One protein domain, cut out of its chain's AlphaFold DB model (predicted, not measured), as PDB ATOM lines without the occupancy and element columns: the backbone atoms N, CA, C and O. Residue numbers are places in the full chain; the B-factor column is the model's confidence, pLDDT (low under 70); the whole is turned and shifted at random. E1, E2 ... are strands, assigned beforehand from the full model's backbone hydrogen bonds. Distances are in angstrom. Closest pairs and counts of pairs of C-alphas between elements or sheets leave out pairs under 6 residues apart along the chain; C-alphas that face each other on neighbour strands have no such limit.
ATOM      1  N   ASP A  69     370.581 234.107 273.151       89.31
ATOM      2  CA  ASP A  69     369.698 235.009 273.890       89.31
ATOM      3  C   ASP A  69     368.698 234.221 274.749       89.31
ATOM      4  O   ASP A  69     367.800 233.552 274.236       89.31
ATOM      5  N   CYS A  70     368.824 234.324 276.073       91.31
ATOM      6  CA  CYS A  70     367.867 233.749 277.016       91.31
ATOM      7  C   CYS A  70     366.698 234.730 277.204       91.31
ATOM      8  O   CYS A  70     366.754 235.616 278.051       91.31
ATOM      9  N   LEU A  71     365.667 234.613 276.362       86.00
ATOM     10  CA  LEU A  71     364.561 235.583 276.298       86.00
ATOM     11  C   LEU A  71     363.472 235.394 277.365       86.00
ATOM     12  O   LEU A  71     362.674 236.305 277.572       86.00
ATOM     13  N   ALA A  72     363.397 234.228 278.008       87.62
ATOM     14  CA  ALA A  72     362.349 233.954 278.988       87.62
ATOM     15  C   ALA A  72     362.712 234.510 280.376       87.62
ATOM     16  O   ALA A  72     363.870 234.469 280.791       87.62
ATOM     17  N   GLU A  73     361.714 235.037 281.092       90.50
ATOM     18  CA  GLU A  73     361.892 235.705 282.394       90.50
ATOM     19  C   GLU A  73     362.392 234.765 283.506       90.50
ATOM     20  O   GLU A  73     363.040 235.201 284.465       90.50
ATOM     21  N   ASP A  74     362.098 233.475 283.363       93.44
ATOM     22  CA  ASP A  74     362.485 232.370 284.239       93.44
ATOM     23  C   ASP A  74     363.883 231.814 283.934       93.44
ATOM     24  O   ASP A  74     364.388 230.961 284.668       93.44
ATOM     25  N   MET A  75     364.549 232.332 282.900       93.56
ATOM     26  CA  MET A  75     365.887 231.930 282.494       93.56
ATOM     27  C   MET A  75     366.933 233.019 282.743       93.56
ATOM     28  O   MET A  75     366.664 234.208 282.918       93.56
ATOM     29  N   THR A  76     368.186 232.591 282.771       94.62
ATOM     30  CA  THR A  76     369.357 233.458 282.777       94.62
ATOM     31  C   THR A  76     370.495 232.804 282.001       94.62
ATOM     32  O   THR A  76     370.435 231.624 281.648       94.62
ATOM     33  N   TYR A  77     371.541 233.571 281.712       94.06
ATOM     34  CA  TYR A  77     372.692 233.069 280.978       94.06
ATOM     35  C   TYR A  77     373.476 232.043 281.814       94.06
ATOM     36  O   TYR A  77     373.531 232.096 283.045       94.06
ATOM     37  N   LYS A  78     374.114 231.093 281.141       92.19
ATOM     38  CA  LYS A  78     375.036 230.116 281.716       92.19
ATOM     39  C   LYS A  78     376.358 230.223 280.977       92.19
ATOM     40  O   LYS A  78     376.404 230.202 279.749       92.19
ATOM     41  N   ARG A  79     377.454 230.313 281.731       88.56
ATOM     42  CA  ARG A  79     378.789 230.214 281.147       88.56
ATOM     43  C   ARG A  79     378.999 228.789 280.649       88.56
ATOM     44  O   ARG A  79     378.940 227.857 281.443       88.56
ATOM     45  N   ILE A  80     379.277 228.647 279.360       84.88
ATOM     46  CA  ILE A  80     379.622 227.369 278.745       84.88
ATOM     47  C   ILE A  80     381.095 227.080 279.041       84.88
ATOM     48  O   ILE A  80     381.982 227.838 278.628       84.88
ATOM     49  N   LEU A  81     381.380 226.003 279.771       81.56
ATOM     50  CA  LEU A  81     382.744 225.497 279.911       81.56
ATOM     51  C   LEU A  81     383.047 224.541 278.752       81.56
ATOM     52  O   LEU A  81     382.156 223.881 278.230       81.56
ATOM     53  N   LYS A  82     384.319 224.453 278.333       71.81
ATOM     54  CA  LYS A  82     384.760 223.759 277.100       71.81
ATOM     55  C   LYS A  82     384.416 222.259 276.983       71.81
ATOM     56  O   LYS A  82     384.757 221.667 275.970       71.81
ATOM     57  N   ASN A  83     383.745 221.663 277.961       70.81
ATOM     58  CA  ASN A  83     383.315 220.264 277.955       70.81
ATOM     59  C   ASN A  83     381.853 220.095 278.398       70.81
ATOM     60  O   ASN A  83     381.462 218.991 278.760       70.81
ATOM     61  N   ASP A  84     381.065 221.171 278.435       72.06
ATOM     62  CA  ASP A  84     379.642 221.041 278.727       72.06
ATOM     63  C   ASP A  84     378.963 220.454 277.488       72.06
ATOM     64  O   ASP A  84     378.799 221.131 276.465       72.06
ATOM     65  N   ASP A  85     378.629 219.165 277.576       64.88
ATOM     66  CA  ASP A  85     377.891 218.437 276.552       64.88
ATOM     67  C   ASP A  85     376.639 219.226 276.149       64.88
ATOM     68  O   ASP A  85     375.967 219.845 276.983       64.88
ATOM     69  N   LYS A  86     376.329 219.225 274.849       64.81
ATOM     70  CA  LYS A  86     375.104 219.839 274.332       64.81
ATOM     71  C   LYS A  86     373.911 219.194 275.034       64.81
ATOM     72  O   LYS A  86     373.662 218.002 274.872       64.81
ATOM     73  N   GLY A  87     373.238 219.977 275.876       62.19
ATOM     74  CA  GLY A  87     372.041 219.540 276.579       62.19
ATOM     75  C   GLY A  87     370.911 219.217 275.604       62.19
ATOM     76  O   GLY A  87     370.935 219.630 274.450       62.19
ATOM     77  N   PHE A  88     369.892 218.514 276.100       64.44
ATOM     78  CA  PHE A  88     368.710 218.069 275.347       64.44
ATOM     79  C   PHE A  88     367.961 219.213 274.621       64.44
ATOM     80  O   PHE A  88     367.230 218.981 273.661       64.44
ATOM     81  N   CYS A  89     368.186 220.454 275.050       78.31
ATOM     82  CA  CYS A  89     367.652 221.675 274.467       78.31
ATOM     83  C   CYS A  89     368.698 222.388 273.603       78.31
ATOM     84  O   CYS A  89     369.248 223.415 274.000       78.31
ATOM     85  N   ASP A  90     368.950 221.850 272.406       66.88
ATOM     86  CA  ASP A  90     370.006 222.309 271.485       66.88
ATOM     87  C   ASP A  90     369.981 223.825 271.198       66.88
ATOM     88  O   ASP A  90     371.032 224.436 271.010       66.88
ATOM     89  N   ASN A  91     368.798 224.452 271.205       73.06
ATOM     90  CA  ASN A  91     368.629 225.884 270.915       73.06
ATOM     91  C   ASN A  91     368.801 226.808 272.133       73.06
ATOM     92  O   ASN A  91     368.875 228.019 271.956       73.06
ATOM     93  N   LEU A  92     368.839 226.263 273.353       78.75
ATOM     94  CA  LEU A  92     369.023 227.014 274.605       78.75
ATOM     95  C   LEU A  92     370.393 226.726 275.231       78.75
ATOM     96  O   LEU A  92     370.600 226.900 276.434       78.75
ATOM     97  N   TYR A  93     371.346 226.284 274.408       83.00
ATOM     98  CA  TYR A  93     372.723 226.088 274.828       83.00
ATOM     99  C   TYR A  93     373.290 227.411 275.363       83.00
ATOM    100  O   TYR A  93     373.286 228.427 274.670       83.00
ATOM    101  N   GLY A  94     373.729 227.412 276.625       88.56
ATOM    102  CA  GLY A  94     374.165 228.626 277.321       88.56
ATOM    103  C   GLY A  94     373.073 229.363 278.106       88.56
ATOM    104  O   GLY A  94     373.337 230.462 278.589       88.56
ATOM    105  N   CYS A  95     371.890 228.773 278.291       92.88
ATOM    106  CA  CYS A  95     370.878 229.238 279.245       92.88
ATOM    107  C   CYS A  95     370.747 228.277 280.438       92.88
ATOM    108  O   CYS A  95     371.109 227.101 280.362       92.88
ATOM    109  N   LYS A  96     370.242 228.790 281.562       93.62
ATOM    110  CA  LYS A  96     369.845 228.027 282.754       93.62
ATOM    111  C   LYS A  96     368.630 228.663 283.415       93.62
ATOM    112  O   LYS A  96     368.411 229.862 283.257       93.62
ATOM    113  N   CYS A  97     367.879 227.893 284.194       95.44
ATOM    114  CA  CYS A  97     366.804 228.457 285.003       95.44
ATOM    115  C   CYS A  97     367.359 229.439 286.044       95.44
ATOM    116  O   CYS A  97     368.424 229.231 286.642       95.44
ATOM    117  N   LYS A  98     366.640 230.539 286.252       95.62
ATOM    118  CA  LYS A  98     367.021 231.630 287.145       95.62
ATOM    119  C   LYS A  98     366.722 231.250 288.594       95.62
ATOM    120  O   LYS A  98     365.720 231.666 289.179       95.62
ATOM    121  N   THR A  99     367.641 230.506 289.201       94.56
ATOM    122  CA  THR A  99     367.516 230.041 290.593       94.56
ATOM    123  C   THR A  99     367.351 231.186 291.586       94.56
ATOM    124  O   THR A  99     366.609 231.044 292.551       94.56
ATOM    125  N   THR A 100     367.935 232.358 291.324       92.44
ATOM    126  CA  THR A 100     367.764 233.557 292.164       92.44
ATOM    127  C   THR A 100     366.322 234.068 292.211       92.44
ATOM    128  O   THR A 100     365.931 234.680 293.204       92.44
ATOM    129  N   ALA A 101     365.526 233.764 291.182       94.25
ATOM    130  CA  ALA A 101     364.098 234.047 291.079       94.25
ATOM    131  C   ALA A 101     363.219 232.809 291.354       94.25
ATOM    132  O   ALA A 101     362.045 232.816 291.020       94.25
ATOM    133  N   CYS A 102     363.775 231.773 291.994       96.38
ATOM    134  CA  CYS A 102     363.095 230.526 292.362       96.38
ATOM    135  C   CYS A 102     362.761 229.554 291.227       96.38
ATOM    136  O   CYS A 102     362.047 228.585 291.469       96.38
ATOM    137  N   PHE A 103     363.351 229.726 290.046       96.81
ATOM    138  CA  PHE A 103     363.187 228.786 288.938       96.81
ATOM    139  C   PHE A 103     364.291 227.723 288.916       96.81
ATOM    140  O   PHE A 103     365.464 228.038 289.132       96.81
ATOM    141  N   TYR A 104     363.938 226.469 288.647       96.12
ATOM    142  CA  TYR A 104     364.870 225.336 288.598       96.12
ATOM    143  C   TYR A 104     364.492 224.335 287.499       96.12
ATOM    144  O   TYR A 104     363.415 224.426 286.927       96.12
ATOM    145  N   GLY A 105     365.364 223.361 287.232       93.56
ATOM    146  CA  GLY A 105     365.128 222.319 286.237       93.56
ATOM    147  C   GLY A 105     365.885 222.547 284.931       93.56
ATOM    148  O   GLY A 105     366.965 223.145 284.905       93.56
ATOM    149  N   ASP A 106     365.330 222.004 283.853       91.19
ATOM    150  CA  ASP A 106     365.889 222.125 282.509       91.19
ATOM    151  C   ASP A 106     365.551 223.517 281.937       91.19
ATOM    152  O   ASP A 106     364.412 223.953 282.086       91.19
ATOM    153  N   PRO A 107     366.476 224.220 281.256       90.25
ATOM    154  CA  PRO A 107     366.175 225.483 280.574       90.25
ATOM    155  C   PRO A 107     364.929 225.453 279.669       90.25
ATOM    156  O   PRO A 107     364.302 226.489 279.469       90.25
ATOM    157  N   CYS A 108     364.553 224.301 279.107       89.06
ATOM    158  CA  CYS A 108     363.313 224.178 278.334       89.06
ATOM    159  C   CYS A 108     362.032 224.227 279.180       89.06
ATOM    160  O   CYS A 108     360.963 224.529 278.647       89.06
ATOM    161  N   LEU A 109     362.119 223.840 280.452       92.19
ATOM    162  CA  LEU A 109     361.008 223.610 281.373       92.19
ATOM    163  C   LEU A 109     361.459 224.021 282.779       92.19
ATOM    164  O   LEU A 109     361.817 223.178 283.603       92.19
ATOM    165  N   CYS A 110     361.466 225.329 283.032       96.00
ATOM    166  CA  CYS A 110     361.787 225.858 284.346       96.00
ATOM    167  C   CYS A 110     360.570 225.771 285.276       96.00
ATOM    168  O   CYS A 110     359.539 226.407 285.051       96.00
ATOM    169  N   ASP A 111     360.705 225.002 286.351       97.00
ATOM    170  CA  ASP A 111     359.701 224.880 287.401       97.00
ATOM    171  C   ASP A 111     359.913 225.949 288.484       97.00
ATOM    172  O   ASP A 111     361.042 226.285 288.845       97.00
ATOM    173  N   ASP A 112     358.817 226.470 289.041       96.81
ATOM    174  CA  ASP A 112     358.835 227.454 290.132       96.81
ATOM    175  C   ASP A 112     358.807 226.774 291.510       96.81
ATOM    176  O   ASP A 112     357.868 226.046 291.865       96.81
ATOM    177  N   LYS A 113     359.805 227.080 292.343       95.44
ATOM    178  CA  LYS A 113     359.831 226.699 293.755       95.44
ATOM    179  C   LYS A 113     359.119 227.726 294.630       95.44
ATOM    180  O   LYS A 113     359.735 228.552 295.314       95.44
ATOM    181  N   ARG A 114     357.798 227.581 294.711       93.50
ATOM    182  CA  ARG A 114     356.940 228.404 295.575       93.50
ATOM    183  C   ARG A 114     357.411 228.394 297.033       93.50
ATOM    184  O   ARG A 114     357.574 227.341 297.643       93.50
ATOM    185  N   GLY A 115     357.589 229.587 297.601       91.38
ATOM    186  CA  GLY A 115     358.033 229.786 298.988       91.38
ATOM    187  C   GLY A 115     359.553 229.747 299.191       91.38
ATOM    188  O   GLY A 115     360.031 230.079 300.276       91.38
ATOM    189  N   GLY A 116     360.311 229.404 298.149       95.44
ATOM    190  CA  GLY A 116     361.765 229.393 298.140       95.44
ATOM    191  C   GLY A 116     362.420 228.421 299.117       95.44
ATOM    192  O   GLY A 116     361.888 227.352 299.417       95.44
ATOM    193  N   CYS A 117     363.631 228.761 299.558       97.50
ATOM    194  CA  CYS A 117     364.426 227.945 300.468       97.50
ATOM    195  C   CYS A 117     364.512 228.571 301.866       97.50
ATOM    196  O   CYS A 117     364.600 229.798 301.966       97.50
ATOM    197  N   PRO A 118     364.497 227.756 302.942       97.19
ATOM    198  CA  PRO A 118     364.607 228.243 304.316       97.19
ATOM    199  C   PRO A 118     365.972 228.904 304.593       97.19
ATOM    200  O   PRO A 118     366.923 228.710 303.822       97.19
ATOM    201  N   PRO A 119     366.122 229.638 305.713       96.56
ATOM    202  CA  PRO A 119     367.356 230.340 306.035       96.56
ATOM    203  C   PRO A 119     368.512 229.347 306.172       96.56
ATOM    204  O   PRO A 119     368.341 228.222 306.646       96.56
ATOM    205  N   GLY A 120     369.699 229.754 305.730       95.88
ATOM    206  CA  GLY A 120     370.880 228.892 305.674       95.88
ATOM    207  C   GLY A 120     370.899 227.886 304.516       95.88
ATOM    208  O   GLY A 120     371.812 227.062 304.470       95.88
ATOM    209  N   THR A 121     369.943 227.944 303.577       97.44
ATOM    210  CA  THR A 121     369.915 227.078 302.385       97.44
ATOM    211  C   THR A 121     369.713 227.859 301.077       97.44
ATOM    212  O   THR A 121     369.098 228.930 301.047       97.44
ATOM    213  N   THR A 122     370.229 227.328 299.968       96.19
ATOM    214  CA  THR A 122     370.097 227.892 298.616       96.19
ATOM    215  C   THR A 122     369.501 226.876 297.655       96.19
ATOM    216  O   THR A 122     369.664 225.671 297.841       96.19
ATOM    217  N   LEU A 123     368.807 227.361 296.629       96.69
ATOM    218  CA  LEU A 123     368.231 226.518 295.588       96.69
ATOM    219  C   LEU A 123     369.328 226.069 294.613       96.69
ATOM    220  O   LEU A 123     370.087 226.910 294.128       96.69
ATOM    221  N   ASN A 124     369.429 224.765 294.346       95.19
ATOM    222  CA  ASN A 124     370.289 224.223 293.289       95.19
ATOM    223  C   ASN A 124     369.519 224.065 291.959       95.19
ATOM    224  O   ASN A 124     368.303 224.245 291.908       95.19
ATOM    225  N   GLU A 125     370.224 223.705 290.883       92.50
ATOM    226  CA  GLU A 125     369.621 223.507 289.550       92.50
ATOM    227  C   GLU A 125     368.578 222.370 289.524       92.50
ATOM    228  O   GLU A 125     367.662 222.402 288.711       92.50
ATOM    229  N   ALA A 126     368.660 221.406 290.450       95.12
ATOM    230  CA  ALA A 126     367.720 220.287 290.572       95.12
ATOM    231  C   ALA A 126     366.432 220.628 291.349       95.12
ATOM    232  O   ALA A 126     365.567 219.770 291.511       95.12
ATOM    233  N   GLY A 127     366.298 221.854 291.864       95.94
ATOM    234  CA  GLY A 127     365.133 222.257 292.652       95.94
ATOM    235  C   GLY A 127     365.205 221.898 294.132       95.94
ATOM    236  O   GLY A 127     364.221 222.042 294.860       95.94
ATOM    237  N   GLU A 128     366.357 221.464 294.629       97.31
ATOM    238  CA  GLU A 128     366.578 221.112 296.029       97.31
ATOM    239  C   GLU A 128     367.137 222.308 296.809       97.31
ATOM    240  O   GLU A 128     367.924 223.105 296.297       97.31
ATOM    241  N   CYS A 129     366.738 222.444 298.077       97.88
ATOM    242  CA  CYS A 129     367.355 223.424 298.970       97.88
ATOM    243  C   CYS A 129     368.576 222.789 299.629       97.88
ATOM    244  O   CYS A 129     368.436 221.964 300.533       97.88
ATOM    245  N   ILE A 130     369.763 223.173 299.174       97.38
ATOM    246  CA  ILE A 130     371.031 222.681 299.709       97.38
ATOM    247  C   ILE A 130     371.575 223.638 300.780       97.38
ATOM    248  O   ILE A 130     371.364 224.850 300.678       97.38
ATOM    249  N   PRO A 131     372.274 223.142 301.816       97.38
ATOM    250  CA  PRO A 131     372.905 224.000 302.817       97.38
ATOM    251  C   PRO A 131     373.886 224.996 302.194       97.38
ATOM    252  O   PRO A 131     374.600 224.665 301.246       97.38
ATOM    253  N   CYS A 132     373.953 226.204 302.757       96.19
ATOM    254  CA  CYS A 132     374.940 227.194 302.348       96.19
ATOM    255  C   CYS A 132     376.372 226.643 302.501       96.19
ATOM    256  O   CYS A 132     376.685 226.035 303.531       96.19
ATOM    257  N   PRO A 133     377.265 226.869 301.518       92.56
ATOM    258  CA  PRO A 133     378.670 226.493 301.626       92.56
ATOM    259  C   PRO A 133     379.343 227.090 302.866       92.56
ATOM    260  O   PRO A 133     378.999 228.185 303.322       92.56
ATOM    261  N   ASN A 134     380.363 226.405 303.385       90.50
ATOM    262  CA  ASN A 134     381.129 226.884 304.537       90.50
ATOM    263  C   ASN A 134     381.667 228.306 304.308       90.50
ATOM    264  O   ASN A 134     382.289 228.588 303.288       90.50
ATOM    265  N   GLY A 135     381.471 229.188 305.294       88.06
ATOM    266  CA  GLY A 135     381.883 230.595 305.211       88.06
ATOM    267  C   GLY A 135     380.855 231.525 304.558       88.06
ATOM    268  O   GLY A 135     381.090 232.733 304.499       88.06
ATOM    269  N   THR A 136     379.710 230.991 304.127       93.88
ATOM    270  CA  THR A 136     378.572 231.766 303.619       93.88
ATOM    271  C   THR A 136     377.350 231.623 304.528       93.88
ATOM    272  O   THR A 136     377.285 230.721 305.366       93.88
ATOM    273  N   TYR A 137     376.394 232.537 304.406       93.69
ATOM    274  CA  TYR A 137     375.170 232.580 305.194       93.69
ATOM    275  C   TYR A 137     374.000 233.123 304.370       93.69
ATOM    276  O   TYR A 137     374.180 233.757 303.328       93.69
ATOM    277  N   LYS A 138     372.788 232.880 304.866       94.81
ATOM    278  CA  LYS A 138     371.546 233.440 304.335       94.81
ATOM    279  C   LYS A 138     370.520 233.512 305.457       94.81
ATOM    280  O   LYS A 138     370.297 232.509 306.131       94.81
ATOM    281  N   ASN A 139     369.951 234.690 305.685       90.31
ATOM    282  CA  ASN A 139     369.121 234.958 306.866       90.31
ATOM    283  C   ASN A 139     367.619 234.874 306.578       90.31
ATOM    284  O   ASN A 139     366.820 234.728 307.499       90.31
ATOM    285  N   ASP A 140     367.248 234.990 305.316       92.62
ATOM    286  CA  ASP A 140     365.893 235.118 304.818       92.62
ATOM    287  C   ASP A 140     365.441 233.859 304.070       92.62
ATOM    288  O   ASP A 140     366.242 233.084 303.539       92.62
ATOM    289  N   ASN A 141     364.121 233.667 304.038       92.50
ATOM    290  CA  ASN A 141     363.498 232.701 303.144       92.50
ATOM    291  C   ASN A 141     363.571 233.239 301.713       92.50
ATOM    292  O   ASN A 141     363.202 234.386 301.470       92.50
ATOM    293  N   GLY A 142     363.997 232.416 300.761       93.62
ATOM    294  CA  GLY A 142     364.020 232.801 299.349       93.62
ATOM    295  C   GLY A 142     364.929 231.913 298.517       93.62
ATOM    296  O   GLY A 142     365.472 230.932 299.022       93.62
ATOM    297  N   CYS A 143     365.147 232.251 297.250       94.00
ATOM    298  CA  CYS A 143     366.017 231.473 296.353       94.00
ATOM    299  C   CYS A 143     367.307 232.193 295.961       94.00
ATOM    300  O   CYS A 143     368.126 231.644 295.234       94.00
ATOM    301  N   GLY A 144     367.532 233.389 296.513       90.69
ATOM    302  CA  GLY A 144     368.797 234.096 296.360       90.69
ATOM    303  C   GLY A 144     370.000 233.267 296.842       90.69
ATOM    304  O   GLY A 144     369.843 232.395 297.709       90.69
ATOM    305  N   PRO A 145     371.197 233.535 296.301       93.62
ATOM    306  CA  PRO A 145     372.414 232.819 296.662       93.62
ATOM    307  C   PRO A 145     372.837 233.130 298.103       93.62
ATOM    308  O   PRO A 145     372.489 234.169 298.669       93.62
ATOM    309  N   CYS A 146     373.622 232.232 298.701       94.19
ATOM    310  CA  CYS A 146     374.255 232.496 299.993       94.19
ATOM    311  C   CYS A 146     375.321 233.592 299.850       94.19
ATOM    312  O   CYS A 146     376.051 233.624 298.860       94.19
ATOM    313  N   ARG A 147     375.429 234.465 300.854       93.38
ATOM    314  CA  ARG A 147     376.399 235.571 300.896       93.38
ATOM    315  C   ARG A 147     377.567 235.224 301.803       93.38
ATOM    316  O   ARG A 147     377.384 234.531 302.803       93.38
ATOM    317  N   HIS A 148     378.766 235.700 301.510       91.19
ATOM    318  CA  HIS A 148     379.915 235.485 302.381       91.19
ATOM    319  C   HIS A 148     379.737 236.216 303.706       91.19
ATOM    320  O   HIS A 148     379.291 237.364 303.763       91.19
ATOM    321  N   LEU A 149     380.158 235.567 304.792       86.00
ATOM    322  CA  LEU A 149     380.298 236.210 306.093       86.00
ATOM    323  C   LEU A 149     381.384 237.286 305.992       86.00
ATOM    324  O   LEU A 149     382.563 237.033 306.255       86.00
ATOM    325  N   GLN A 150     381.009 238.501 305.588       72.38
ATOM    326  CA  GLN A 150     381.929 239.626 305.616       72.38
ATOM    327  C   GLN A 150     382.401 239.800 307.058       72.38
ATOM    328  O   GLN A 150     381.593 239.975 307.970       72.38
ATOM    329  N   SER A 151     383.719 239.762 307.268       56.81
ATOM    330  CA  SER A 151     384.323 239.866 308.603       56.81
ATOM    331  C   SER A 151     383.816 241.096 309.376       56.81
ATOM    332  O   SER A 151     383.675 241.046 310.591       56.81
ATOM    333  N   ASN A 152     383.441 242.163 308.666       50.38
ATOM    334  CA  ASN A 152     382.941 243.406 309.250       50.38
ATOM    335  C   ASN A 152     381.457 243.356 309.672       50.38
ATOM    336  O   ASN A 152     381.026 244.209 310.441       50.38
ATOM    337  N   HIS A 153     380.693 242.358 309.210       45.16
ATOM    338  CA  HIS A 153     379.290 242.113 309.571       45.16
ATOM    339  C   HIS A 153     379.107 240.960 310.560       45.16
ATOM    340  O   HIS A 153     377.969 240.595 310.865       45.16
ATOM    341  N   ILE A 154     380.186 240.465 311.181       46.50
ATOM    342  CA  ILE A 154     380.048 239.977 312.555       46.50
ATOM    343  C   ILE A 154     379.725 241.226 313.373       46.50
ATOM    344  O   ILE A 154     380.609 241.848 313.966       46.50
ATOM    345  N   ALA A 155     378.457 241.646 313.337       41.19
ATOM    346  CA  ALA A 155     377.909 242.536 314.331       41.19
ATOM    347  C   ALA A 155     378.435 241.985 315.650       41.19
ATOM    348  O   ALA A 155     378.209 240.806 315.947       41.19
TER     349      ALA A 155
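Overview. This is residues 69 to 155 of the 502 residues of an uncharacterized protein of Mytilus galloprovincialis (UniProt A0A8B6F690). With little regular structure, this is an elongated, loop-rich string of three small antiparallel hairpins: E1 with E2 and E3 with E4 near one end, E5 with E6 farther along. The 87 printed residues have no named helix and six named strands, E1 to E6 in order, holding only 20 residues; the class is all strand. It is only just loose, close to compact, with a radius of gyration of the C-alphas of 14.6 A and spans of 48 by 30 by 19 A.

Along the chain. Find C-alpha 75 at (365.887, 231.930, 282.494), where E1, residues 75 to 77, begins; E2 is residues 95 to 97. E3, residues 103 to 106, runs 9.6 A, and E4, residues 109 to 112, 9.8 A. E5 is residues 121 to 123; E6, residues 129 to 131, ends at (372.905, 224.000, 302.817).

Arrangement. Look for pairs within hydrogen-bond range: N 76 and O 96, 2.8 A, in hairpin E1 and E2; N 104 and O 111, 2.9 A, in hairpin E3 and E4; N 122 and O 130, 2.8 A, in hairpin E5 and E6. The closest C-alphas of E2 and E3, Cys 97 and Tyr 104, are 5.1 A apart. E4 and E5 are apart.

Size, cuts and confidence. The printed part has no cut. The E1 to E2 link, 17 residues, is long. Find pLDDT under 70 at residues 85 to 88, 90 and 151 to 155.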